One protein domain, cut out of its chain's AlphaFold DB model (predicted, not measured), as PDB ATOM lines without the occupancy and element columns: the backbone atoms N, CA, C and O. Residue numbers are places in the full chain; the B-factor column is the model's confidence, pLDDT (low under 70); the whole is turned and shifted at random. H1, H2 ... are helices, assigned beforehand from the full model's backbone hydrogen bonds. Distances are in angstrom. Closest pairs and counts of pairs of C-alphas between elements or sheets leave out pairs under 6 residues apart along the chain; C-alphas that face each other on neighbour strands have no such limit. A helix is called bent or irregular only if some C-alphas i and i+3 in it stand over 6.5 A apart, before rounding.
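What this domain is: This is residues 42 to 214 of the 230 residues of an uncharacterized protein of Edaphobacter aggregans (UniProt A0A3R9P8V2). Three long helices, H1, H2 and H6a, lie side by side in a bundle, their centres making a triangle, and H5 runs along H6a as a fourth. Beyond one end of this bundle H3 and H4a make a small, loose head, from which the H4b arm leads back to H5. The printed part has 173 residues with six named helices, H1 to H6 in chain order, and no named strand; the class is all helix. The whole is loose, with a radius of gyration of the C-alphas of 22.0 A and spans of 72 by 31 by 27 A.

How they stand to each other: H6, residues 183 to 213, is the hub, touching three other helices; by its hydrogen bonds it was assigned as one helix, but it is bent, with C-alphas 203 and 206 6.8 A apart, and its arms H6a, residues 183 to 203, and H6b, residues 206 to 213, stand at a steep tilt of 43 degrees. H5, residues 155 to 178, forms a helical hairpin with H6a: they touch, closest at the C-alphas of Val 169 and Ser 196, 6.0 A apart, and run opposite ways at a shallow tilt of 15 degrees. H1, residues 42 to 70, touches H6a with its residues 57 to 68 alone, closest at the C-alphas of Arg 68 and Ser 186, 5.4 A apart, and they run opposite ways at a shallow tilt of 9 degrees. H2, residues 74 to 99, forms a helical hairpin with H1, at a shallow tilt of 4 degrees, closest at the C-alphas of Ala 64 and Ala 77, 6.2 A apart. H2 touches H6a with its residues 74 to 85 alone, closest at the C-alphas of Gly 74 and Val 189, 6.8 A apart, and they run the same way at a shallow tilt of 5 degrees. H4, residues 121 to 151, is also assigned as one helix by its hydrogen bonds but bent, with C-alphas 137 and 140 7.8 A apart; its arms H4a, residues 121 to 137, and H4b, residues 140 to 151, are about perpendicular, at 78 degrees. H3, residues 104 to 112, and H4a only just touch, with 3 pairs of C-alphas within 8 A, closest at those of Leu 104 and Tyr 128, 7.5 A apart. H4b and H5 meet only through their link. Every O i to N i+4 pair is within hydrogen-bond range in H1, H2, H3, H4a, H6a and H6b, against 6 of 8 in H4b and 18 of 20 in H5.

Where its parts are: H1 spans 41.1 A from C-alpha 42 at (89.770, -28.938, -14.073) to C-alpha 70, H2 37.3 A, H5 34.6 A and H6a 30.6 A. H4a begins at C-alpha 121, (101.846, -36.859, 10.907), and H6b ends at C-alpha 213, (96.421, -32.888, -23.098).

The domain as a whole: The C-alphas of Ser 120 and Gly 182 are the two farthest apart, 72.5 A. The printed part has no cut and no long link. Mean pLDDT of the printed part is 70.8; 69 residues are under 70, among them 91 to 110 and 132 to 159.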
ATOM      1  N   ARG A  42      88.979 -29.596 -13.015       64.56
ATOM      2  CA  ARG A  42      89.770 -28.938 -14.073       64.56
ATOM      3  C   ARG A  42      89.018 -28.935 -15.400       64.56
ATOM      4  O   ARG A  42      88.790 -27.875 -15.972       64.56
ATOM      5  N   ARG A  43      88.553 -30.105 -15.853       68.12
ATOM      6  CA  ARG A  43      87.752 -30.228 -17.084       68.12
ATOM      7  C   ARG A  43      86.415 -29.496 -16.959       68.12
ATOM      8  O   ARG A  43      86.039 -28.771 -17.872       68.12
ATOM      9  N   LEU A  44      85.745 -29.602 -15.807       70.88
ATOM     10  CA  LEU A  44      84.547 -28.804 -15.510       70.88
ATOM     11  C   LEU A  44      84.839 -27.301 -15.506       70.88
ATOM     12  O   LEU A  44      84.045 -26.546 -16.048       70.88
ATOM     13  N   ALA A  45      85.970 -26.862 -14.950       70.44
ATOM     14  CA  ALA A  45      86.368 -25.461 -14.965       70.44
ATOM     15  C   ALA A  45      86.588 -24.981 -16.394       70.44
ATOM     16  O   ALA A  45      86.083 -23.917 -16.707       70.44
ATOM     17  N   ILE A  46      87.240 -25.758 -17.269       70.94
ATOM     18  CA  ILE A  46      87.385 -25.425 -18.697       70.94
ATOM     19  C   ILE A  46      86.021 -25.330 -19.368       70.94
ATOM     20  O   ILE A  46      85.760 -24.348 -20.049       70.94
ATOM     21  N   VAL A  47      85.141 -26.317 -19.175       77.25
ATOM     22  CA  VAL A  47      83.794 -26.313 -19.768       77.25
ATOM     23  C   VAL A  47      83.001 -25.095 -19.297       77.25
ATOM     24  O   VAL A  47      82.406 -24.399 -20.116       77.25
ATOM     25  N   LEU A  48      83.049 -24.784 -18.000       78.19
ATOM     26  CA  LEU A  48      82.448 -23.578 -17.435       78.19
ATOM     27  C   LEU A  48      83.090 -22.312 -18.003       78.19
ATOM     28  O   LEU A  48      82.381 -21.356 -18.286       78.19
ATOM     29  N   TRP A  49      84.404 -22.307 -18.216       75.00
ATOM     30  CA  TRP A  49      85.130 -21.178 -18.788       75.00
ATOM     31  C   TRP A  49      84.764 -20.938 -20.253       75.00
ATOM     32  O   TRP A  49      84.548 -19.802 -20.654       75.00
ATOM     33  N   VAL A  50      84.648 -22.001 -21.049       79.25
ATOM     34  CA  VAL A  50      84.195 -21.944 -22.447       79.25
ATOM     35  C   VAL A  50      82.746 -21.497 -22.526       79.25
ATOM     36  O   VAL A  50      82.420 -20.642 -23.344       79.25
ATOM     37  N   GLY A  51      81.888 -22.029 -21.653       82.06
ATOM     38  CA  GLY A  51      80.505 -21.580 -21.535       82.06
ATOM     39  C   GLY A  51      80.430 -20.095 -21.185       82.06
ATOM     40  O   GLY A  51      79.709 -19.346 -21.836       82.06
ATOM     41  N   LEU A  52      81.237 -19.649 -20.220       81.44
ATOM     42  CA  LEU A  52      81.332 -18.250 -19.816       81.44
ATOM     43  C   LEU A  52      81.826 -17.361 -20.964       81.44
ATOM     44  O   LEU A  52      81.216 -16.329 -21.219       81.44
ATOM     45  N   LEU A  53      82.862 -17.780 -21.701       78.38
ATOM     46  CA  LEU A  53      83.324 -17.093 -22.910       78.38
ATOM     47  C   LEU A  53      82.213 -16.981 -23.956       78.38
ATOM     48  O   LEU A  53      82.043 -15.919 -24.543       78.38
ATOM     49  N   GLY A  54      81.447 -18.050 -24.181       82.25
ATOM     50  CA  GLY A  54      80.324 -18.042 -25.117       82.25
ATOM     51  C   GLY A  54      79.230 -17.057 -24.703       82.25
ATOM     52  O   GLY A  54      78.782 -16.254 -25.519       82.25
ATOM     53  N   VAL A  55      78.853 -17.062 -23.419       84.19
ATOM     54  CA  VAL A  55      77.887 -16.105 -22.852       84.19
ATOM     55  C   VAL A  55      78.405 -14.674 -22.974       84.19
ATOM     56  O   VAL A  55      77.655 -13.779 -23.348       84.19
ATOM     57  N   TRP A  56      79.686 -14.444 -22.699       81.44
ATOM     58  CA  TRP A  56      80.311 -13.126 -22.802       81.44
ATOM     59  C   TRP A  56      80.412 -12.629 -24.243       81.44
ATOM     60  O   TRP A  56      80.155 -11.453 -24.490       81.44
ATOM     61  N   PHE A  57      80.739 -13.506 -25.194       81.25
ATOM     62  CA  PHE A  57      80.724 -13.188 -26.618       81.25
ATOM     63  C   PHE A  57      79.319 -12.798 -27.063       81.25
ATOM     64  O   PHE A  57      79.134 -11.757 -27.691       81.25
ATOM     65  N   TRP A  58      78.322 -13.597 -26.676       85.06
ATOM     66  CA  TRP A  58      76.924 -13.305 -26.957       85.06
ATOM     67  C   TRP A  58      76.500 -11.960 -26.361       85.06
ATOM     68  O   TRP A  58      75.880 -11.162 -27.058       85.06
ATOM     69  N   LEU A  59      76.894 -11.660 -25.119       81.50
ATOM     70  CA  LEU A  59      76.561 -10.392 -24.470       81.50
ATOM     71  C   LEU A  59      77.246  -9.204 -25.157       81.50
ATOM     72  O   LEU A  59      76.601  -8.189 -25.391       81.50
ATOM     73  N   ALA A  60      78.520  -9.336 -25.535       77.56
ATOM     74  CA  ALA A  60      79.254  -8.306 -26.273       77.56
ATOM     75  C   ALA A  60      78.641  -8.043 -27.658       77.56
ATOM     76  O   ALA A  60      78.529  -6.890 -28.070       77.56
ATOM     77  N   MET A  61      78.196  -9.094 -28.351       78.81
ATOM     78  CA  MET A  61      77.475  -8.985 -29.622       78.81
ATOM     79  C   MET A  61      76.088  -8.370 -29.439       78.81
ATOM     80  O   MET A  61      75.704  -7.509 -30.221       78.81
ATOM     81  N   HIS A  62      75.343  -8.774 -28.408       81.62
ATOM     82  CA  HIS A  62      74.024  -8.220 -28.115       81.62
ATOM     83  C   HIS A  62      74.115  -6.728 -27.796       81.62
ATOM     84  O   HIS A  62      73.381  -5.940 -28.378       81.62
ATOM     85  N   VAL A  63      75.081  -6.340 -26.958       76.00
ATOM     86  CA  VAL A  63      75.468  -4.947 -26.722       76.00
ATOM     87  C   VAL A  63      75.747  -4.289 -28.076       76.00
ATOM     88  O   VAL A  63      75.005  -3.396 -28.469       76.00
ATOM     89  N   ALA A  64      76.713  -4.768 -28.861       73.12
ATOM     90  CA  ALA A  64      77.061  -4.158 -30.149       73.12
ATOM     91  C   ALA A  64      75.871  -4.012 -31.129       73.12
ATOM     92  O   ALA A  64      75.793  -3.009 -31.838       73.12
ATOM     93  N   HIS A  65      74.934  -4.965 -31.149       74.06
ATOM     94  CA  HIS A  65      73.718  -4.912 -31.966       74.06
ATOM     95  C   HIS A  65      72.681  -3.916 -31.441       74.06
ATOM     96  O   HIS A  65      72.188  -3.106 -32.217       74.06
ATOM     97  N   VAL A  66      72.384  -3.916 -30.141       73.19
ATOM     98  CA  VAL A  66      71.462  -2.941 -29.530       73.19
ATOM     99  C   VAL A  66      71.963  -1.509 -29.764       73.19
ATOM    100  O   VAL A  66      71.178  -0.612 -30.067       73.19
ATOM    101  N   TRP A  67      73.280  -1.294 -29.710       70.00
ATOM    102  CA  TRP A  67      73.880   0.020 -29.960       70.00
ATOM    103  C   TRP A  67      73.987   0.380 -31.450       70.00
ATOM    104  O   TRP A  67      74.006   1.568 -31.774       70.00
ATOM    105  N   ARG A  68      73.996  -0.603 -32.369       67.12
ATOM    106  CA  ARG A  68      73.892  -0.361 -33.826       67.12
ATOM    107  C   ARG A  68      72.602   0.386 -34.166       67.12
ATOM    108  O   ARG A  68      72.642   1.265 -35.023       67.12
ATOM    109  N   ASP A  69      71.513   0.064 -33.474       68.00
ATOM    110  CA  ASP A  69      70.184   0.615 -33.747       68.00
ATOM    111  C   ASP A  69      69.870   1.867 -32.897       68.00
ATOM    112  O   ASP A  69      69.054   2.695 -33.296       68.00
ATOM    113  N   GLY A  70      70.544   2.043 -31.748       63.09
ATOM    114  CA  GLY A  70      70.294   3.119 -30.771       63.09
ATOM    115  C   GLY A  70      71.120   4.409 -30.920       63.09
ATOM    116  O   GLY A  70      70.882   5.371 -30.190       63.09
ATOM    117  N   GLY A  71      72.094   4.463 -31.834       58.81
ATOM    118  CA  GLY A  71      72.760   5.711 -32.241       58.81
ATOM    119  C   GLY A  71      73.734   6.363 -31.242       58.81
ATOM    120  O   GLY A  71      74.196   7.468 -31.519       58.81
ATOM    121  N   THR A  72      74.084   5.719 -30.123       55.34
ATOM    122  CA  THR A  72      75.009   6.272 -29.109       55.34
ATOM    123  C   THR A  72      76.296   5.451 -28.909       55.34
ATOM    124  O   THR A  72      76.297   4.222 -28.900       55.34
ATOM    125  N   ASP A  73      77.396   6.205 -28.821       65.12
ATOM    126  CA  ASP A  73      78.784   5.981 -28.384       65.12
ATOM    127  C   ASP A  73      79.351   4.550 -28.294       65.12
ATOM    128  O   ASP A  73      79.275   3.855 -27.280       65.12
ATOM    129  N   GLY A  74      80.131   4.179 -29.320       64.19
ATOM    130  CA  GLY A  74      80.979   2.974 -29.342       64.19
ATOM    131  C   GLY A  74      82.035   2.883 -28.223       64.19
ATOM    132  O   GLY A  74      82.711   1.862 -28.107       64.19
ATOM    133  N   GLU A  75      82.161   3.907 -27.375       71.75
ATOM    134  CA  GLU A  75      83.004   3.913 -26.173       71.75
ATOM    135  C   GLU A  75      82.531   2.903 -25.117       71.75
ATOM    136  O   GLU A  75      83.352   2.236 -24.482       71.75
ATOM    137  N   LEU A  76      81.215   2.711 -24.964       73.06
ATOM    138  CA  LEU A  76      80.667   1.712 -24.041       73.06
ATOM    139  C   LEU A  76      80.909   0.283 -24.544       73.06
ATOM    140  O   LEU A  76      81.300  -0.590 -23.771       73.06
ATOM    141  N   ALA A  77      80.764   0.046 -25.851       71.62
ATOM    142  CA  ALA A  77      81.095  -1.242 -26.462       71.62
ATOM    143  C   ALA A  77      82.595  -1.567 -26.322       71.62
ATOM    144  O   ALA A  77      82.964  -2.703 -26.014       71.62
ATOM    145  N   PHE A  78      83.458  -0.562 -26.484       72.56
ATOM    146  CA  PHE A  78      84.900  -0.684 -26.282       72.56
ATOM    147  C   PHE A  78      85.268  -0.992 -24.830       72.56
ATOM    148  O   PHE A  78      85.972  -1.968 -24.570       72.56
ATOM    149  N   THR A  79      84.774  -0.199 -23.876       77.19
ATOM    150  CA  THR A  79      85.052  -0.400 -22.443       77.19
ATOM    151  C   THR A  79      84.528  -1.746 -21.961       77.19
ATOM    152  O   THR A  79      85.258  -2.475 -21.291       77.19
ATOM    153  N   PHE A  80      83.321  -2.138 -22.377       79.88
ATOM    154  CA  PHE A  80      82.765  -3.452 -22.079       79.88
ATOM    155  C   PHE A  80      83.644  -4.582 -22.638       79.88
ATOM    156  O   PHE A  80      83.994  -5.515 -21.913       79.88
ATOM    157  N   THR A  81      84.076  -4.470 -23.899       77.62
ATOM    158  CA  THR A  81      84.959  -5.462 -24.532       77.62
ATOM    159  C   THR A  81      86.303  -5.557 -23.811       77.62
ATOM    160  O   THR A  81      86.762  -6.661 -23.524       77.62
ATOM    161  N   LEU A  82      86.920  -4.429 -23.446       79.25
ATOM    162  CA  LEU A  82      88.188  -4.416 -22.714       79.25
ATOM    163  C   LEU A  82      88.075  -5.012 -21.309       79.25
ATOM    164  O   LEU A  82      88.950  -5.782 -20.912       79.25
ATOM    165  N   ILE A  83      87.013  -4.692 -20.565       82.50
ATOM    166  CA  ILE A  83      86.772  -5.262 -19.231       82.50
ATOM    167  C   ILE A  83      86.640  -6.782 -19.335       82.50
ATOM    168  O   ILE A  83      87.279  -7.514 -18.577       82.50
ATOM    169  N   MET A  84      85.879  -7.269 -20.317       77.44
ATOM    170  CA  MET A  84      85.729  -8.704 -20.565       77.44
ATOM    171  C   MET A  84      87.052  -9.346 -21.000       77.44
ATOM    172  O   MET A  84      87.390 -10.437 -20.537       77.44
ATOM    173  N   MET A  85      87.862  -8.650 -21.806       77.06
ATOM    174  CA  MET A  85      89.212  -9.101 -22.151       77.06
ATOM    175  C   MET A  85      90.132  -9.226 -20.942       77.06
ATOM    176  O   MET A  85      90.820 -10.239 -20.796       77.06
ATOM    177  N   ALA A  86      90.122  -8.230 -20.061       80.25
ATOM    178  CA  ALA A  86      90.917  -8.228 -18.845       80.25
ATOM    179  C   ALA A  86      90.485  -9.346 -17.886       80.25
ATOM    180  O   ALA A  86      91.338 -10.077 -17.382       80.25
ATOM    181  N   LEU A  87      89.177  -9.534 -17.683       77.44
ATOM    182  CA  LEU A  87      88.634 -10.614 -16.855       77.44
ATOM    183  C   LEU A  87      88.976 -11.997 -17.424       77.44
ATOM    184  O   LEU A  87      89.381 -12.891 -16.677       77.44
ATOM    185  N   GLY A  88      88.886 -12.162 -18.746       72.81
ATOM    186  CA  GLY A  88      89.278 -13.393 -19.425       72.81
ATOM    187  C   GLY A  88      90.772 -13.685 -19.258       72.81
ATOM    188  O   GLY A  88      91.172 -14.766 -18.825       72.81
ATOM    189  N   ALA A  89      91.627 -12.696 -19.512       75.25
ATOM    190  CA  ALA A  89      93.065 -12.832 -19.297       75.25
ATOM    191  C   ALA A  89      93.403 -13.150 -17.828       75.25
ATOM    192  O   ALA A  89      94.269 -13.984 -17.559       75.25
ATOM    193  N   TRP A  90      92.695 -12.532 -16.879       76.00
ATOM    194  CA  TRP A  90      92.877 -12.758 -15.449       76.00
ATOM    195  C   TRP A  90      92.491 -14.174 -15.023       76.00
ATOM    196  O   TRP A  90      93.256 -14.822 -14.308       76.00
ATOM    197  N   ALA A  91      91.363 -14.712 -15.489       68.19
ATOM    198  CA  ALA A  91      90.986 -16.070 -15.112       68.19
ATOM    199  C   ALA A  91      91.805 -17.155 -15.858       68.19
ATOM    200  O   ALA A  91      92.085 -18.209 -15.280       68.19
ATOM    201  N   LEU A  92      92.346 -16.870 -17.051       68.88
ATOM    202  CA  LEU A  92      93.422 -17.678 -17.658       68.88
ATOM    203  C   LEU A  92      94.726 -17.622 -16.839       68.88
ATOM    204  O   LEU A  92      95.429 -18.618 -16.679       68.88
ATOM    205  N   TYR A  93      95.062 -16.459 -16.286       69.06
ATOM    206  CA  TYR A  93      96.221 -16.309 -15.409       69.06
ATOM    207  C   TYR A  93      96.049 -17.081 -14.089       69.06
ATOM    208  O   TYR A  93      96.974 -17.774 -13.658       69.06
ATOM    209  N   ILE A  94      94.866 -17.024 -13.472       64.88
ATOM    210  CA  ILE A  94      94.562 -17.773 -12.245       64.88
ATOM    211  C   ILE A  94      94.559 -19.277 -12.491       64.88
ATOM    212  O   ILE A  94      95.149 -20.003 -11.697       64.88
ATOM    213  N   SER A  95      93.944 -19.750 -13.578       62.28
ATOM    214  CA  SER A  95      93.949 -21.182 -13.903       62.28
ATOM    215  C   SER A  95      95.368 -21.705 -14.125       62.28
ATOM    216  O   SER A  95      95.729 -22.735 -13.570       62.28
ATOM    217  N   ARG A  96      96.242 -20.960 -14.811       61.25
ATOM    218  CA  ARG A  96      97.672 -21.316 -14.868       61.25
ATOM    219  C   ARG A  96      98.320 -21.395 -13.490       61.25
ATOM    220  O   ARG A  96      99.105 -22.303 -13.233       61.25
ATOM    221  N   ARG A  97      98.000 -20.447 -12.608       58.16
ATOM    222  CA  ARG A  97      98.561 -20.392 -11.256       58.16
ATOM    223  C   ARG A  97      98.101 -21.560 -10.387       58.16
ATOM    224  O   ARG A  97      98.906 -22.043  -9.601       58.16
ATOM    225  N   SER A  98      96.851 -22.006 -10.519       53.59
ATOM    226  CA  SER A  98      96.354 -23.180  -9.795       53.59
ATOM    227  C   SER A  98      96.879 -24.493 -10.375       53.59
ATOM    228  O   SER A  98      96.989 -25.472  -9.651       53.59
ATOM    229  N   MET A  99      97.237 -24.527 -11.662       50.28
ATOM    230  CA  MET A  99      97.739 -25.731 -12.330       50.28
ATOM    231  C   MET A  99      99.232 -26.005 -12.140       50.28
ATOM    232  O   MET A  99      99.634 -27.155 -12.266       50.28
ATOM    233  N   ALA A 100     100.037 -24.990 -11.819       48.25
ATOM    234  CA  ALA A 100     101.463 -25.149 -11.512       48.25
ATOM    235  C   ALA A 100     101.731 -25.684 -10.086       48.25
ATOM    236  O   ALA A 100     102.880 -25.869  -9.688       48.25
ATOM    237  N   GLU A 101     100.689 -25.907  -9.282       49.53
ATOM    238  CA  GLU A 101     100.837 -26.479  -7.947       49.53
ATOM    239  C   GLU A 101     100.949 -28.007  -8.074       49.53
ATOM    240  O   GLU A 101      99.957 -28.697  -8.279       49.53
ATOM    241  N   THR A 102     102.170 -28.552  -7.981       54.88
ATOM    242  CA  THR A 102     102.367 -29.998  -7.773       54.88
ATOM    243  C   THR A 102     101.638 -30.386  -6.495       54.88
ATOM    244  O   THR A 102     102.001 -29.867  -5.428       54.88
ATOM    245  N   SER A 103     100.630 -31.251  -6.601       60.25
ATOM    246  CA  SER A 103      99.802 -31.606  -5.454       60.25
ATOM    247  C   SER A 103     100.661 -32.251  -4.359       60.25
ATOM    248  O   SER A 103     101.688 -32.885  -4.628       60.25
ATOM    249  N   LEU A 104     100.270 -32.066  -3.095       61.56
ATOM    250  CA  LEU A 104     100.947 -32.697  -1.949       61.56
ATOM    251  C   LEU A 104     101.001 -34.225  -2.093       61.56
ATOM    252  O   LEU A 104     101.946 -34.856  -1.626       61.56
ATOM    253  N   GLU A 105      99.999 -34.787  -2.767       62.41
ATOM    254  CA  GLU A 105      99.873 -36.204  -3.090       62.41
ATOM    255  C   GLU A 105     100.959 -36.640  -4.087       62.41
ATOM    256  O   GLU A 105     101.697 -37.581  -3.805       62.41
ATOM    257  N   ASP A 106     101.165 -35.887  -5.173       63.09
ATOM    258  CA  ASP A 106     102.195 -36.206  -6.174       63.09
ATOM    259  C   ASP A 106     103.613 -36.133  -5.578       63.09
ATOM    260  O   ASP A 106     104.485 -36.930  -5.924       63.09
ATOM    261  N   ARG A 107     103.860 -35.208  -4.638       64.81
ATOM    262  CA  ARG A 107     105.151 -35.132  -3.929       64.81
ATOM    263  C   ARG A 107     105.332 -36.210  -2.876       64.81
ATOM    264  O   ARG A 107     106.456 -36.666  -2.700       64.81
ATOM    265  N   ALA A 108     104.274 -36.610  -2.176       65.38
ATOM    266  CA  ALA A 108     104.337 -37.738  -1.252       65.38
ATOM    267  C   ALA A 108     104.709 -39.024  -1.997       65.38
ATOM    268  O   ALA A 108     105.636 -39.723  -1.593       65.38
ATOM    269  N   VAL A 109     104.076 -39.263  -3.148       67.19
ATOM    270  CA  VAL A 109     104.384 -40.412  -4.004       67.19
ATOM    271  C   VAL A 109     105.802 -40.306  -4.575       67.19
ATOM    272  O   VAL A 109     106.538 -41.286  -4.555       67.19
ATOM    273  N   ALA A 110     106.240 -39.123  -5.016       69.31
ATOM    274  CA  ALA A 110     107.581 -38.948  -5.580       69.31
ATOM    275  C   ALA A 110     108.724 -39.024  -4.545       69.31
ATOM    276  O   ALA A 110     109.784 -39.564  -4.857       69.31
ATOM    277  N   GLU A 111     108.554 -38.467  -3.339       70.25
ATOM    278  CA  GLU A 111     109.601 -38.448  -2.300       70.25
ATOM    279  C   GLU A 111     109.579 -39.697  -1.406       70.25
ATOM    280  O   GLU A 111     110.635 -40.123  -0.939       70.25
ATOM    281  N   HIS A 112     108.402 -40.279  -1.162       72.62
ATOM    282  CA  HIS A 112     108.212 -41.361  -0.190       72.62
ATOM    283  C   HIS A 112     107.581 -42.632  -0.778       72.62
ATOM    284  O   HIS A 112     107.487 -43.631  -0.069       72.62
ATOM    285  N   GLY A 113     107.160 -42.629  -2.047       74.00
ATOM    286  CA  GLY A 113     106.554 -43.798  -2.698       74.00
ATOM    287  C   GLY A 113     105.159 -44.160  -2.182       74.00
ATOM    288  O   GLY A 113     104.639 -45.211  -2.545       74.00
ATOM    289  N   VAL A 114     104.558 -43.321  -1.335       79.44
ATOM    290  CA  VAL A 114     103.273 -43.576  -0.672       79.44
ATOM    291  C   VAL A 114     102.352 -42.369  -0.787       79.44
ATOM    292  O   VAL A 114     102.803 -41.233  -0.943       79.44
ATOM    293  N   GLU A 115     101.046 -42.609  -0.692       73.50
ATOM    294  CA  GLU A 115     100.047 -41.542  -0.685       73.50
ATOM    295  C   GLU A 115     100.223 -40.621   0.530       73.50
ATOM    296  O   GLU A 115     100.646 -41.033   1.614       73.50
ATOM    297  N   PHE A 116      99.836 -39.354   0.379       68.94
ATOM    298  CA  PHE A 116     100.018 -38.354   1.433       68.94
ATOM    299  C   PHE A 116      99.256 -38.702   2.726       68.94
ATOM    300  O   PHE A 116      99.708 -38.385   3.828       68.94
ATOM    301  N   GLU A 117      98.117 -39.390   2.618       73.19
ATOM    302  CA  GLU A 117      97.337 -39.866   3.767       73.19
ATOM    303  C   GLU A 117      97.985 -41.044   4.509       73.19
ATOM    304  O   GLU A 117      97.611 -41.309   5.652       73.19
ATOM    305  N   GLN A 118      98.970 -41.707   3.902       74.62
ATOM    306  CA  GLN A 118      99.706 -42.829   4.490       74.62
ATOM    307  C   GLN A 118     101.007 -42.377   5.173       74.62
ATOM    308  O   GLN A 118     101.551 -43.106   5.998       74.62
ATOM    309  N   LEU A 119     101.477 -41.152   4.900       73.00
ATOM    310  CA  LEU A 119     102.621 -40.555   5.598       73.00
ATOM    311  C   LEU A 119     102.339 -40.401   7.095       73.00
ATOM    312  O   LEU A 119     101.206 -40.144   7.505       73.00
ATOM    313  N   SER A 120     103.367 -40.468   7.934       77.12
ATOM    314  CA  SER A 120     103.196 -40.148   9.354       77.12
ATOM    315  C   SER A 120     102.880 -38.650   9.543       77.12
ATOM    316  O   SER A 120     103.314 -37.808   8.754       77.12
ATOM    317  N   GLU A 121     102.122 -38.275  10.583       72.44
ATOM    318  CA  GLU A 121     101.846 -36.859  10.907       72.44
ATOM    319  C   GLU A 121     103.090 -35.941  10.894       72.44
ATOM    320  O   GLU A 121     103.006 -34.850  10.313       72.44
ATOM    321  N   PRO A 122     104.253 -36.332  11.464       74.19
ATOM    322  CA  PRO A 122     105.448 -35.492  11.406       74.19
ATOM    323  C   PRO A 122     106.015 -35.341   9.985       74.19
ATOM    324  O   PRO A 122     106.507 -34.264   9.641       74.19
ATOM    325  N   GLU A 123     105.923 -36.368   9.138       74.88
ATOM    326  CA  GLU A 123     106.373 -36.302   7.740       74.88
ATOM    327  C   GLU A 123     105.445 -35.432   6.889       74.88
ATOM    328  O   GLU A 123     105.927 -34.579   6.140       74.88
ATOM    329  N   ARG A 124     104.122 -35.543   7.080       72.50
ATOM    330  CA  ARG A 124     103.137 -34.656   6.434       72.50
ATOM    331  C   ARG A 124     103.390 -33.192   6.778       72.50
ATOM    332  O   ARG A 124     103.373 -32.337   5.892       72.50
ATOM    333  N   GLY A 125     103.664 -32.901   8.053       74.56
ATOM    334  CA  GLY A 125     103.973 -31.548   8.520       74.56
ATOM    335  C   GLY A 125     105.248 -30.974   7.893       74.56
ATOM    336  O   GLY A 125     105.268 -29.808   7.493       74.56
ATOM    337  N   LEU A 126     106.298 -31.789   7.745       77.31
ATOM    338  CA  LEU A 126     107.554 -31.384   7.101       77.31
ATOM    339  C   LEU A 126     107.390 -31.135   5.599       77.31
ATOM    340  O   LEU A 126     107.913 -30.142   5.084       77.31
ATOM    341  N   LEU A 127     106.656 -32.008   4.909       74.94
ATOM    342  CA  LEU A 127     106.383 -31.886   3.477       74.94
ATOM    343  C   LEU A 127     105.539 -30.629   3.207       74.94
ATOM    344  O   LEU A 127     105.875 -29.830   2.332       74.94
ATOM    345  N   TYR A 128     104.540 -30.362   4.055       71.38
ATOM    346  CA  TYR A 128     103.737 -29.141   4.011       71.38
ATOM    347  C   TYR A 128     104.554 -27.871   4.285       71.38
ATOM    348  O   TYR A 128     104.456 -26.899   3.535       71.38
ATOM    349  N   GLN A 129     105.403 -27.860   5.318       72.12
ATOM    350  CA  GLN A 129     106.255 -26.705   5.618       72.12
ATOM    351  C   GLN A 129     107.269 -26.430   4.505       72.12
ATOM    352  O   GLN A 129     107.511 -25.266   4.180       72.12
ATOM    353  N   ARG A 130     107.834 -27.470   3.877       72.38
ATOM    354  CA  ARG A 130     108.659 -27.301   2.670       72.38
ATOM    355  C   ARG A 130     107.854 -26.712   1.526       72.38
ATOM    356  O   ARG A 130     108.348 -25.798   0.880       72.38
ATOM    357  N   LEU A 131     106.626 -27.171   1.308       70.19
ATOM    358  CA  LEU A 131     105.778 -26.673   0.227       70.19
ATOM    359  C   LEU A 131     105.361 -25.215   0.458       70.19
ATOM    360  O   LEU A 131     105.435 -24.405  -0.461       70.19
ATOM    361  N   LEU A 132     105.028 -24.832   1.692       69.00
ATOM    362  CA  LEU A 132     104.827 -23.434   2.087       69.00
ATOM    363  C   LEU A 132     106.087 -22.600   1.865       69.00
ATOM    364  O   LEU A 132     106.023 -21.511   1.301       69.00
ATOM    365  N   ARG A 133     107.247 -23.113   2.277       68.81
ATOM    366  CA  ARG A 133     108.525 -22.422   2.103       68.81
ATOM    367  C   ARG A 133     108.881 -22.263   0.632       68.81
ATOM    368  O   ARG A 133     109.348 -21.205   0.246       68.81
ATOM    369  N   GLU A 134     108.624 -23.261  -0.200       65.44
ATOM    370  CA  GLU A 134     108.797 -23.174  -1.649       65.44
ATOM    371  C   GLU A 134     107.751 -22.259  -2.303       65.44
ATOM    372  O   GLU A 134     108.095 -21.510  -3.212       65.44
ATOM    373  N   ARG A 135     106.511 -22.210  -1.799       61.69
ATOM    374  CA  ARG A 135     105.504 -21.220  -2.228       61.69
ATOM    375  C   ARG A 135     105.934 -19.788  -1.919       61.69
ATOM    376  O   ARG A 135     105.639 -18.894  -2.711       61.69
ATOM    377  N   VAL A 136     106.581 -19.578  -0.772       59.69
ATOM    378  CA  VAL A 136     107.010 -18.256  -0.289       59.69
ATOM    379  C   VAL A 136     108.371 -17.848  -0.870       59.69
ATOM    380  O   VAL A 136     108.565 -16.675  -1.164       59.69
ATOM    381  N   ILE A 137     109.299 -18.792  -1.064       57.25
ATOM    382  CA  ILE A 137     110.718 -18.526  -1.382       57.25
ATOM    383  C   ILE A 137     111.148 -19.122  -2.741       57.25
ATOM    384  O   ILE A 137     112.027 -18.578  -3.400       57.25
ATOM    385  N   GLY A 138     110.555 -20.235  -3.181       48.75
ATOM    386  CA  GLY A 138     111.063 -21.083  -4.274       48.75
ATOM    387  C   GLY A 138     110.415 -20.909  -5.654       48.75
ATOM    388  O   GLY A 138     110.895 -21.523  -6.608       48.75
ATOM    389  N   ARG A 139     109.369 -20.078  -5.796       51.66
ATOM    390  CA  ARG A 139     108.630 -19.893  -7.068       51.66
ATOM    391  C   ARG A 139     109.499 -19.449  -8.250       51.66
ATOM    392  O   ARG A 139     109.185 -19.805  -9.373       51.66
ATOM    393  N   ALA A 140     110.587 -18.713  -8.025       46.34
ATOM    394  CA  ALA A 140     111.403 -18.201  -9.129       46.34
ATOM    395  C   ALA A 140     112.231 -19.296  -9.832       46.34
ATOM    396  O   ALA A 140     112.339 -19.299 -11.049       46.34
ATOM    397  N   ALA A 141     112.787 -20.260  -9.090       44.31
ATOM    398  CA  ALA A 141     113.873 -21.097  -9.615       44.31
ATOM    399  C   ALA A 141     113.429 -22.426 -10.259       44.31
ATOM    400  O   ALA A 141     114.156 -22.985 -11.083       44.31
ATOM    401  N   ARG A 142     112.269 -22.977  -9.866       47.44
ATOM    402  CA  ARG A 142     111.786 -24.284 -10.361       47.44
ATOM    403  C   ARG A 142     110.872 -24.130 -11.581       47.44
ATOM    404  O   ARG A 142     111.061 -24.852 -12.559       47.44
ATOM    405  N   ASP A 143     110.012 -23.107 -11.566       51.66
ATOM    406  CA  ASP A 143     109.208 -22.700 -12.724       51.66
ATOM    407  C   ASP A 143     110.099 -22.318 -13.912       51.66
ATOM    408  O   ASP A 143     109.814 -22.711 -15.036       51.66
ATOM    409  N   GLU A 144     111.230 -21.639 -13.694       43.84
ATOM    410  CA  GLU A 144     112.146 -21.273 -14.782       43.84
ATOM    411  C   GLU A 144     112.715 -22.483 -15.534       43.84
ATOM    412  O   GLU A 144     112.868 -22.417 -16.750       43.84
ATOM    413  N   ARG A 145     112.999 -23.608 -14.861       46.84
ATOM    414  CA  ARG A 145     113.592 -24.799 -15.503       46.84
ATOM    415  C   ARG A 145     112.575 -25.632 -16.279       46.84
ATOM    416  O   ARG A 145     112.872 -26.046 -17.400       46.84
ATOM    417  N   GLU A 146     111.390 -25.860 -15.720       51.25
ATOM    418  CA  GLU A 146     110.323 -26.610 -16.398       51.25
ATOM    419  C   GLU A 146     109.649 -25.762 -17.485       51.25
ATOM    420  O   GLU A 146     109.407 -26.261 -18.591       51.25
ATOM    421  N   MET A 147     109.483 -24.449 -17.254       49.16
ATOM    422  CA  MET A 147     109.090 -23.519 -18.313       49.16
ATOM    423  C   MET A 147     110.161 -23.427 -19.400       49.16
ATOM    424  O   MET A 147     109.790 -23.479 -20.566       49.16
ATOM    425  N   ALA A 148     111.462 -23.370 -19.089       47.41
ATOM    426  CA  ALA A 148     112.513 -23.304 -20.115       47.41
ATOM    427  C   ALA A 148     112.571 -24.549 -21.017       47.41
ATOM    428  O   ALA A 148     112.881 -24.429 -22.206       47.41
ATOM    429  N   LEU A 149     112.260 -25.736 -20.484       54.00
ATOM    430  CA  LEU A 149     112.236 -26.980 -21.257       54.00
ATOM    431  C   LEU A 149     110.971 -27.107 -22.115       54.00
ATOM    432  O   LEU A 149     111.069 -27.472 -23.285       54.00
ATOM    433  N   GLN A 150     109.799 -26.738 -21.590       54.66
ATOM    434  CA  GLN A 150     108.541 -26.799 -22.346       54.66
ATOM    435  C   GLN A 150     108.335 -25.612 -23.304       54.66
ATOM    436  O   GLN A 150     107.558 -25.703 -24.256       54.66
ATOM    437  N   GLN A 151     109.002 -24.478 -23.074       50.06
ATOM    438  CA  GLN A 151     108.872 -23.286 -23.913       50.06
ATOM    439  C   GLN A 151     109.674 -23.381 -25.212       50.06
ATOM    440  O   GLN A 151     109.193 -22.882 -26.225       50.06
ATOM    441  N   LYS A 152     110.834 -24.051 -25.237       54.09
ATOM    442  CA  LYS A 152     111.796 -23.991 -26.358       54.09
ATOM    443  C   LYS A 152     111.235 -24.314 -27.754       54.09
ATOM    444  O   LYS A 152     111.733 -23.744 -28.717       54.09
ATOM    445  N   ALA A 153     110.198 -25.144 -27.881       51.69
ATOM    446  CA  ALA A 153     109.628 -25.505 -29.186       51.69
ATOM    447  C   ALA A 153     108.518 -24.554 -29.692       51.69
ATOM    448  O   ALA A 153     108.318 -24.436 -30.895       51.69
ATOM    449  N   ALA A 154     107.816 -23.839 -28.803       54.47
ATOM    450  CA  ALA A 154     106.683 -22.968 -29.163       54.47
ATOM    451  C   ALA A 154     106.977 -21.460 -28.994       54.47
ATOM    452  O   ALA A 154     106.148 -20.618 -29.344       54.47
ATOM    453  N   TRP A 155     108.130 -21.096 -28.419       53.12
ATOM    454  CA  TRP A 155     108.340 -19.763 -27.848       53.12
ATOM    455  C   TRP A 155     108.557 -18.636 -28.849       53.12
ATOM    456  O   TRP A 155     108.090 -17.528 -28.610       53.12
ATOM    457  N   VAL A 156     109.288 -18.868 -29.939       58.88
ATOM    458  CA  VAL A 156     109.785 -17.745 -30.751       58.88
ATOM    459  C   VAL A 156     108.639 -17.058 -31.497       58.88
ATOM    460  O   VAL A 156     108.514 -15.837 -31.427       58.88
ATOM    461  N   ALA A 157     107.745 -17.842 -32.103       60.28
ATOM    462  CA  ALA A 157     106.580 -17.312 -32.802       60.28
ATOM    463  C   ALA A 157     105.561 -16.702 -31.825       60.28
ATOM    464  O   ALA A 157     105.147 -15.557 -31.994       60.28
ATOM    465  N   PHE A 158     105.205 -17.410 -30.745       67.50
ATOM    466  CA  PHE A 158     104.182 -16.923 -29.813       67.50
ATOM    467  C   PHE A 158     104.634 -15.742 -28.947       67.50
ATOM    468  O   PHE A 158     103.792 -14.938 -28.543       67.50
ATOM    469  N   ARG A 159     105.934 -15.597 -28.664       69.12
ATOM    470  CA  ARG A 159     106.449 -14.468 -27.875       69.12
ATOM    471  C   ARG A 159     106.246 -13.132 -28.582       69.12
ATOM    472  O   ARG A 159     105.960 -12.150 -27.909       69.12
ATOM    473  N   ILE A 160     106.382 -13.106 -29.907       75.00
ATOM    474  CA  ILE A 160     106.184 -11.897 -30.714       75.00
ATOM    475  C   ILE A 160     104.709 -11.761 -31.107       75.00
ATOM    476  O   ILE A 160     104.157 -10.665 -31.059       75.00
ATOM    477  N   LEU A 161     104.038 -12.878 -31.404       81.38
ATOM    478  CA  LEU A 161     102.634 -12.881 -31.809       81.38
ATOM    479  C   LEU A 161     101.703 -12.340 -30.716       81.38
ATOM    480  O   LEU A 161     100.791 -11.585 -31.023       81.38
ATOM    481  N   ARG A 162     101.926 -12.674 -29.437       79.31
ATOM    482  CA  ARG A 162     101.073 -12.188 -28.336       79.31
ATOM    483  C   ARG A 162     100.993 -10.657 -28.243       79.31
ATOM    484  O   ARG A 162      99.881 -10.139 -28.320       79.31
ATOM    485  N   PRO A 163     102.110  -9.926 -28.067       80.31
ATOM    486  CA  PRO A 163     102.063  -8.470 -28.021       80.31
ATOM    487  C   PRO A 163     101.611  -7.880 -29.360       80.31
ATOM    488  O   PRO A 163     100.858  -6.913 -29.352       80.31
ATOM    489  N   ALA A 164     101.982  -8.488 -30.495       84.56
ATOM    490  CA  ALA A 164     101.530  -8.034 -31.810       84.56
ATOM    491  C   ALA A 164     100.001  -8.107 -31.963       84.56
ATOM    492  O   ALA A 164      99.395  -7.153 -32.438       84.56
ATOM    493  N   LEU A 165      99.362  -9.189 -31.507       85.75
ATOM    494  CA  LEU A 165      97.905  -9.338 -31.537       85.75
ATOM    495  C   LEU A 165      97.200  -8.333 -30.617       85.75
ATOM    496  O   LEU A 165      96.168  -7.785 -30.989       85.75
ATOM    497  N   VAL A 166      97.759  -8.056 -29.436       83.88
ATOM    498  CA  VAL A 166      97.208  -7.036 -28.526       83.88
ATOM    499  C   VAL A 166      97.300  -5.646 -29.157       83.88
ATOM    500  O   VAL A 166      96.314  -4.914 -29.172       83.88
ATOM    501  N   LEU A 167      98.457  -5.298 -29.727       87.88
ATOM    502  CA  LEU A 167      98.647  -4.034 -30.438       87.88
ATOM    503  C   LEU A 167      97.737  -3.928 -31.664       87.88
ATOM    504  O   LEU A 167      97.199  -2.857 -31.924       87.88
ATOM    505  N   PHE A 168      97.519  -5.030 -32.383       88.69
ATOM    506  CA  PHE A 168      96.589  -5.088 -33.505       88.69
ATOM    507  C   PHE A 168      95.154  -4.777 -33.067       88.69
ATOM    508  O   PHE A 168      94.513  -3.934 -33.685       88.69
ATOM    509  N   VAL A 169      94.668  -5.384 -31.979       87.19
ATOM    510  CA  VAL A 169      93.328  -5.099 -31.435       87.19
ATOM    511  C   VAL A 169      93.208  -3.632 -31.026       87.19
ATOM    512  O   VAL A 169      92.260  -2.963 -31.428       87.19
ATOM    513  N   LEU A 170      94.185  -3.102 -30.283       85.88
ATOM    514  CA  LEU A 170      94.189  -1.695 -29.870       85.88
ATOM    515  C   LEU A 170      94.219  -0.740 -31.070       85.88
ATOM    516  O   LEU A 170      93.468   0.230 -31.104       85.88
ATOM    517  N   GLY A 171      95.046  -1.038 -32.076       86.38
ATOM    518  CA  GLY A 171      95.114  -0.270 -33.316       86.38
ATOM    519  C   GLY A 171      93.802  -0.319 -34.098       86.38
ATOM    520  O   GLY A 171      93.335   0.714 -34.571       86.38
ATOM    521  N   TYR A 172      93.164  -1.489 -34.173       86.88
ATOM    522  CA  TYR A 172      91.878  -1.665 -34.846       86.88
ATOM    523  C   TYR A 172      90.769  -0.847 -34.171       86.88
ATOM    524  O   TYR A 172      90.018  -0.144 -34.847       86.88
ATOM    525  N   TRP A 173      90.719  -0.848 -32.836       84.12
ATOM    526  CA  TRP A 173      89.830   0.036 -32.080       84.12
ATOM    527  C   TRP A 173      90.157   1.516 -32.305       84.12
ATOM    528  O   TRP A 173      89.242   2.308 -32.521       84.12
ATOM    529  N   GLY A 174      91.438   1.892 -32.351       84.75
ATOM    530  CA  GLY A 174      91.867   3.251 -32.698       84.75
ATOM    531  C   GLY A 174      91.335   3.711 -34.060       84.75
ATOM    532  O   GLY A 174      90.816   4.821 -34.182       84.75
ATOM    533  N   VAL A 175      91.357   2.831 -35.067       84.50
ATOM    534  CA  VAL A 175      90.755   3.101 -36.384       84.50
ATOM    535  C   VAL A 175      89.239   3.295 -36.271       84.50
ATOM    536  O   VAL A 175      88.704   4.234 -36.866       84.50
ATOM    537  N   CYS A 176      88.552   2.477 -35.469       80.94
ATOM    538  CA  CYS A 176      87.108   2.595 -35.240       80.94
ATOM    539  C   CYS A 176      86.710   3.929 -34.579       80.94
ATOM    540  O   CYS A 176      85.638   4.457 -34.874       80.94
ATOM    541  N   PHE A 177      87.567   4.490 -33.719       78.75
ATOM    542  CA  PHE A 177      87.357   5.806 -33.105       78.75
ATOM    543  C   PHE A 177      87.717   6.975 -34.026       78.75
ATOM    544  O   PHE A 177      87.103   8.032 -33.935       78.75
ATOM    545  N   SER A 178      88.681   6.787 -34.931       79.12
ATOM    546  CA  SER A 178      89.142   7.841 -35.844       79.12
ATOM    547  C   SER A 178      88.176   8.163 -36.992       79.12
ATOM    548  O   SER A 178      88.311   9.210 -37.626       79.12
ATOM    549  N   ARG A 179      87.212   7.279 -37.297       70.94
ATOM    550  CA  ARG A 179      86.261   7.502 -38.394       70.94
ATOM    551  C   ARG A 179      85.011   8.270 -37.939       70.94
ATOM    552  O   ARG A 179      84.424   7.914 -36.916       70.94
ATOM    553  N   PRO A 180      84.563   9.276 -38.717       61.56
ATOM    554  CA  PRO A 180      83.368  10.051 -38.401       61.56
ATOM    555  C   PRO A 180      82.091   9.192 -38.410       61.56
ATOM    556  O   PRO A 180      82.023   8.142 -39.053       61.56
ATOM    557  N   CYS A 181      81.093   9.643 -37.645       60.53
ATOM    558  CA  CYS A 181      79.844   8.939 -37.347       60.53
ATOM    559  C   CYS A 181      79.041   8.528 -38.595       60.53
ATOM    560  O   CYS A 181      78.926   9.288 -39.553       60.53
ATOM    561  N   GLY A 182      78.444   7.331 -38.552       65.12
ATOM    562  CA  GLY A 182      77.573   6.781 -39.597       65.12
ATOM    563  C   GLY A 182      77.426   5.257 -39.488       65.12
ATOM    564  O   GLY A 182      78.055   4.632 -38.632       65.12
ATOM    565  N   SER A 183      76.643   4.640 -40.379       66.12
ATOM    566  CA  SER A 183      76.444   3.175 -40.448       66.12
ATOM    567  C   SER A 183      77.748   2.387 -40.639       66.12
ATOM    568  O   SER A 183      77.891   1.277 -40.138       66.12
ATOM    569  N   ALA A 184      78.751   2.990 -41.282       70.69
ATOM    570  CA  ALA A 184      80.077   2.394 -41.411       70.69
ATOM    571  C   ALA A 184      80.798   2.244 -40.056       70.69
ATOM    572  O   ALA A 184      81.579   1.312 -39.878       70.69
ATOM    573  N   ARG A 185      80.546   3.135 -39.085       71.00
ATOM    574  CA  ARG A 185      81.156   3.062 -37.746       71.00
ATOM    575  C   ARG A 185      80.561   1.917 -36.930       71.00
ATOM    576  O   ARG A 185      81.307   1.224 -36.249       71.00
ATOM    577  N   SER A 186      79.251   1.682 -37.020       71.19
ATOM    578  CA  SER A 186      78.606   0.583 -36.289       71.19
ATOM    579  C   SER A 186      79.036  -0.788 -36.817       71.19
ATOM    580  O   SER A 186      79.304  -1.689 -36.026       71.19
ATOM    581  N   GLU A 187      79.212  -0.933 -38.131       78.75
ATOM    582  CA  GLU A 187      79.753  -2.163 -38.729       78.75
ATOM    583  C   GLU A 187      81.204  -2.427 -38.318       78.75
ATOM    584  O   GLU A 187      81.547  -3.561 -37.978       78.75
ATOM    585  N   LEU A 188      82.029  -1.377 -38.254       80.38
ATOM    586  CA  LEU A 188      83.410  -1.467 -37.773       80.38
ATOM    587  C   LEU A 188      83.503  -1.835 -36.286       80.38
ATOM    588  O   LEU A 188      84.403  -2.568 -35.889       80.38
ATOM    589  N   VAL A 189      82.574  -1.364 -35.449       78.19
ATOM    590  CA  VAL A 189      82.536  -1.732 -34.022       78.19
ATOM    591  C   VAL A 189      82.167  -3.206 -33.852       78.19
ATOM    592  O   VAL A 189      82.811  -3.907 -33.074       78.19
ATOM    593  N   VAL A 190      81.189  -3.712 -34.610       80.88
ATOM    594  CA  VAL A 190      80.832  -5.141 -34.582       80.88
ATOM    595  C   VAL A 190      82.015  -5.998 -35.039       80.88
ATOM    596  O   VAL A 190      82.365  -6.970 -34.365       80.88
ATOM    597  N   SER A 191      82.694  -5.624 -36.130       83.88
ATOM    598  CA  SER A 191      83.889  -6.348 -36.571       83.88
ATOM    599  C   SER A 191      85.030  -6.250 -35.553       83.88
ATOM    600  O   SER A 191      85.724  -7.240 -35.342       83.88
ATOM    601  N   ALA A 192      85.196  -5.119 -34.859       83.81
ATOM    602  CA  ALA A 192      86.197  -4.955 -33.802       83.81
ATOM    603  C   ALA A 192      85.945  -5.888 -32.615       83.81
ATOM    604  O   ALA A 192      86.888  -6.490 -32.094       83.81
ATOM    605  N   VAL A 193      84.681  -6.059 -32.214       81.38
ATOM    606  CA  VAL A 193      84.286  -7.028 -31.183       81.38
ATOM    607  C   VAL A 193      84.643  -8.441 -31.638       81.38
ATOM    608  O   VAL A 193      85.367  -9.139 -30.929       81.38
ATOM    609  N   VAL A 194      84.231  -8.846 -32.844       85.19
ATOM    610  CA  VAL A 194      84.542 -10.180 -33.389       85.19
ATOM    611  C   VAL A 194      86.053 -10.422 -33.447       85.19
ATOM    612  O   VAL A 194      86.531 -11.447 -32.964       85.19
ATOM    613  N   VAL A 195      86.822  -9.465 -33.967       87.25
ATOM    614  CA  VAL A 195      88.288  -9.542 -34.043       87.25
ATOM    615  C   VAL A 195      88.908  -9.683 -32.651       87.25
ATOM    616  O   VAL A 195      89.771 -10.539 -32.453       87.25
ATOM    617  N   SER A 196      88.446  -8.906 -31.668       84.06
ATOM    618  CA  SER A 196      88.934  -8.977 -30.281       84.06
ATOM    619  C   SER A 196      88.714 -10.367 -29.675       84.06
ATOM    620  O   SER A 196      89.597 -10.915 -29.008       84.06
ATOM    621  N   TRP A 197      87.566 -10.979 -29.965       82.94
ATOM    622  CA  TRP A 197      87.218 -12.324 -29.518       82.94
ATOM    623  C   TRP A 197      88.006 -13.426 -30.222       82.94
ATOM    624  O   TRP A 197      88.480 -14.349 -29.559       82.94
ATOM    625  N   VAL A 198      88.226 -13.312 -31.534       87.19
ATOM    626  CA  VAL A 198      89.108 -14.227 -32.278       87.19
ATOM    627  C   VAL A 198      90.520 -14.184 -31.699       87.19
ATOM    628  O   VAL A 198      91.110 -15.231 -31.427       87.19
ATOM    629  N   VAL A 199      91.044 -12.986 -31.433       86.06
ATOM    630  CA  VAL A 199      92.360 -12.810 -30.810       86.06
ATOM    631  C   VAL A 199      92.403 -13.447 -29.424       86.06
ATOM    632  O   VAL A 199      93.336 -14.195 -29.131       86.06
ATOM    633  N   MET A 200      91.393 -13.221 -28.583       81.12
ATOM    634  CA  MET A 200      91.308 -13.888 -27.284       81.12
ATOM    635  C   MET A 200      91.297 -15.414 -27.433       81.12
ATOM    636  O   MET A 200      92.034 -16.092 -26.717       81.12
ATOM    637  N   GLY A 201      90.521 -15.947 -28.379       81.19
ATOM    638  CA  GLY A 201      90.477 -17.370 -28.696       81.19
ATOM    639  C   GLY A 201      91.861 -17.913 -29.036       81.19
ATOM    640  O   GLY A 201      92.319 -18.846 -28.385       81.19
ATOM    641  N   VAL A 202      92.582 -17.273 -29.961       84.25
ATOM    642  CA  VAL A 202      93.960 -17.643 -30.346       84.25
ATOM    643  C   VAL A 202      94.927 -17.597 -29.155       84.25
ATOM    644  O   VAL A 202      95.826 -18.432 -29.046       84.25
ATOM    645  N   LEU A 203      94.752 -16.648 -28.233       80.00
ATOM    646  CA  LEU A 203      95.581 -16.534 -27.030       80.00
ATOM    647  C   LEU A 203      95.255 -17.595 -25.966       80.00
ATOM    648  O   LEU A 203      96.165 -18.043 -25.253       80.00
ATOM    649  N   ALA A 204      93.983 -17.984 -25.859       74.06
ATOM    650  CA  ALA A 204      93.471 -18.961 -24.903       74.06
ATOM    651  C   ALA A 204      93.697 -20.410 -25.364       74.06
ATOM    652  O   ALA A 204      94.014 -21.269 -24.540       74.06
ATOM    653  N   LEU A 205      93.616 -20.674 -26.672       76.88
ATOM    654  CA  LEU A 205      93.675 -22.010 -27.275       76.88
ATOM    655  C   LEU A 205      94.886 -22.838 -26.819       76.88
ATOM    656  O   LEU A 205      94.689 -23.968 -26.381       76.88
ATOM    657  N   PRO A 206      96.125 -22.301 -26.799       71.94
ATOM    658  CA  PRO A 206      97.284 -23.062 -26.336       71.94
ATOM    659  C   PRO A 206      97.173 -23.482 -24.870       71.94
ATOM    660  O   PRO A 206      97.744 -24.492 -24.475       71.94
ATOM    661  N   GLN A 207      96.472 -22.699 -24.044       68.75
ATOM    662  CA  GLN A 207      96.209 -23.087 -22.661       68.75
ATOM    663  C   GLN A 207      95.153 -24.178 -22.605       68.75
ATOM    664  O   GLN A 207      95.371 -25.182 -21.949       68.75
ATOM    665  N   MET A 208      94.047 -24.009 -23.326       69.06
ATOM    666  CA  MET A 208      92.962 -24.986 -23.346       69.06
ATOM    667  C   MET A 208      93.430 -26.351 -23.845       69.06
ATOM    668  O   MET A 208      93.118 -27.358 -23.219       69.06
ATOM    669  N   VAL A 209      94.240 -26.373 -24.909       71.62
ATOM    670  CA  VAL A 209      94.874 -27.594 -25.419       71.62
ATOM    671  C   VAL A 209      95.748 -28.220 -24.339       71.62
ATOM    672  O   VAL A 209      95.575 -29.394 -24.053       71.62
ATOM    673  N   ARG A 210      96.613 -27.446 -23.667       66.94
ATOM    674  CA  ARG A 210      97.444 -27.971 -22.568       66.94
ATOM    675  C   ARG A 210      96.615 -28.609 -21.465       66.94
ATOM    676  O   ARG A 210      96.899 -29.739 -21.098       66.94
ATOM    677  N   MET A 211      95.579 -27.917 -20.997       65.25
ATOM    678  CA  MET A 211      94.703 -28.432 -19.944       65.25
ATOM    679  C   MET A 211      93.946 -29.700 -20.362       65.25
ATOM    680  O   MET A 211      93.555 -30.478 -19.503       65.25
ATOM    681  N   TRP A 212      93.716 -29.892 -21.664       68.19
ATOM    682  CA  TRP A 212      93.113 -31.104 -22.224       68.19
ATOM    683  C   TRP A 212      94.119 -32.240 -22.441       68.19
ATOM    684  O   TRP A 212      93.740 -33.404 -22.380       68.19
ATOM    685  N   THR A 213      95.375 -31.912 -22.746       64.06
ATOM    686  CA  THR A 213      96.421 -32.888 -23.098       64.06
ATOM    687  C   THR A 213      97.294 -33.318 -21.924       64.06
ATOM    688  O   THR A 213      97.998 -34.322 -22.034       64.06
ATOM    689  N   GLU A 214      97.310 -32.557 -20.827       58.62
ATOM    690  CA  GLU A 214      98.008 -32.963 -19.610       58.62
ATOM    691  C   GLU A 214      97.271 -34.151 -18.976       58.62
ATOM    692  O   GLU A 214      96.067 -34.045 -18.734       58.62
TER     693      GLU A 214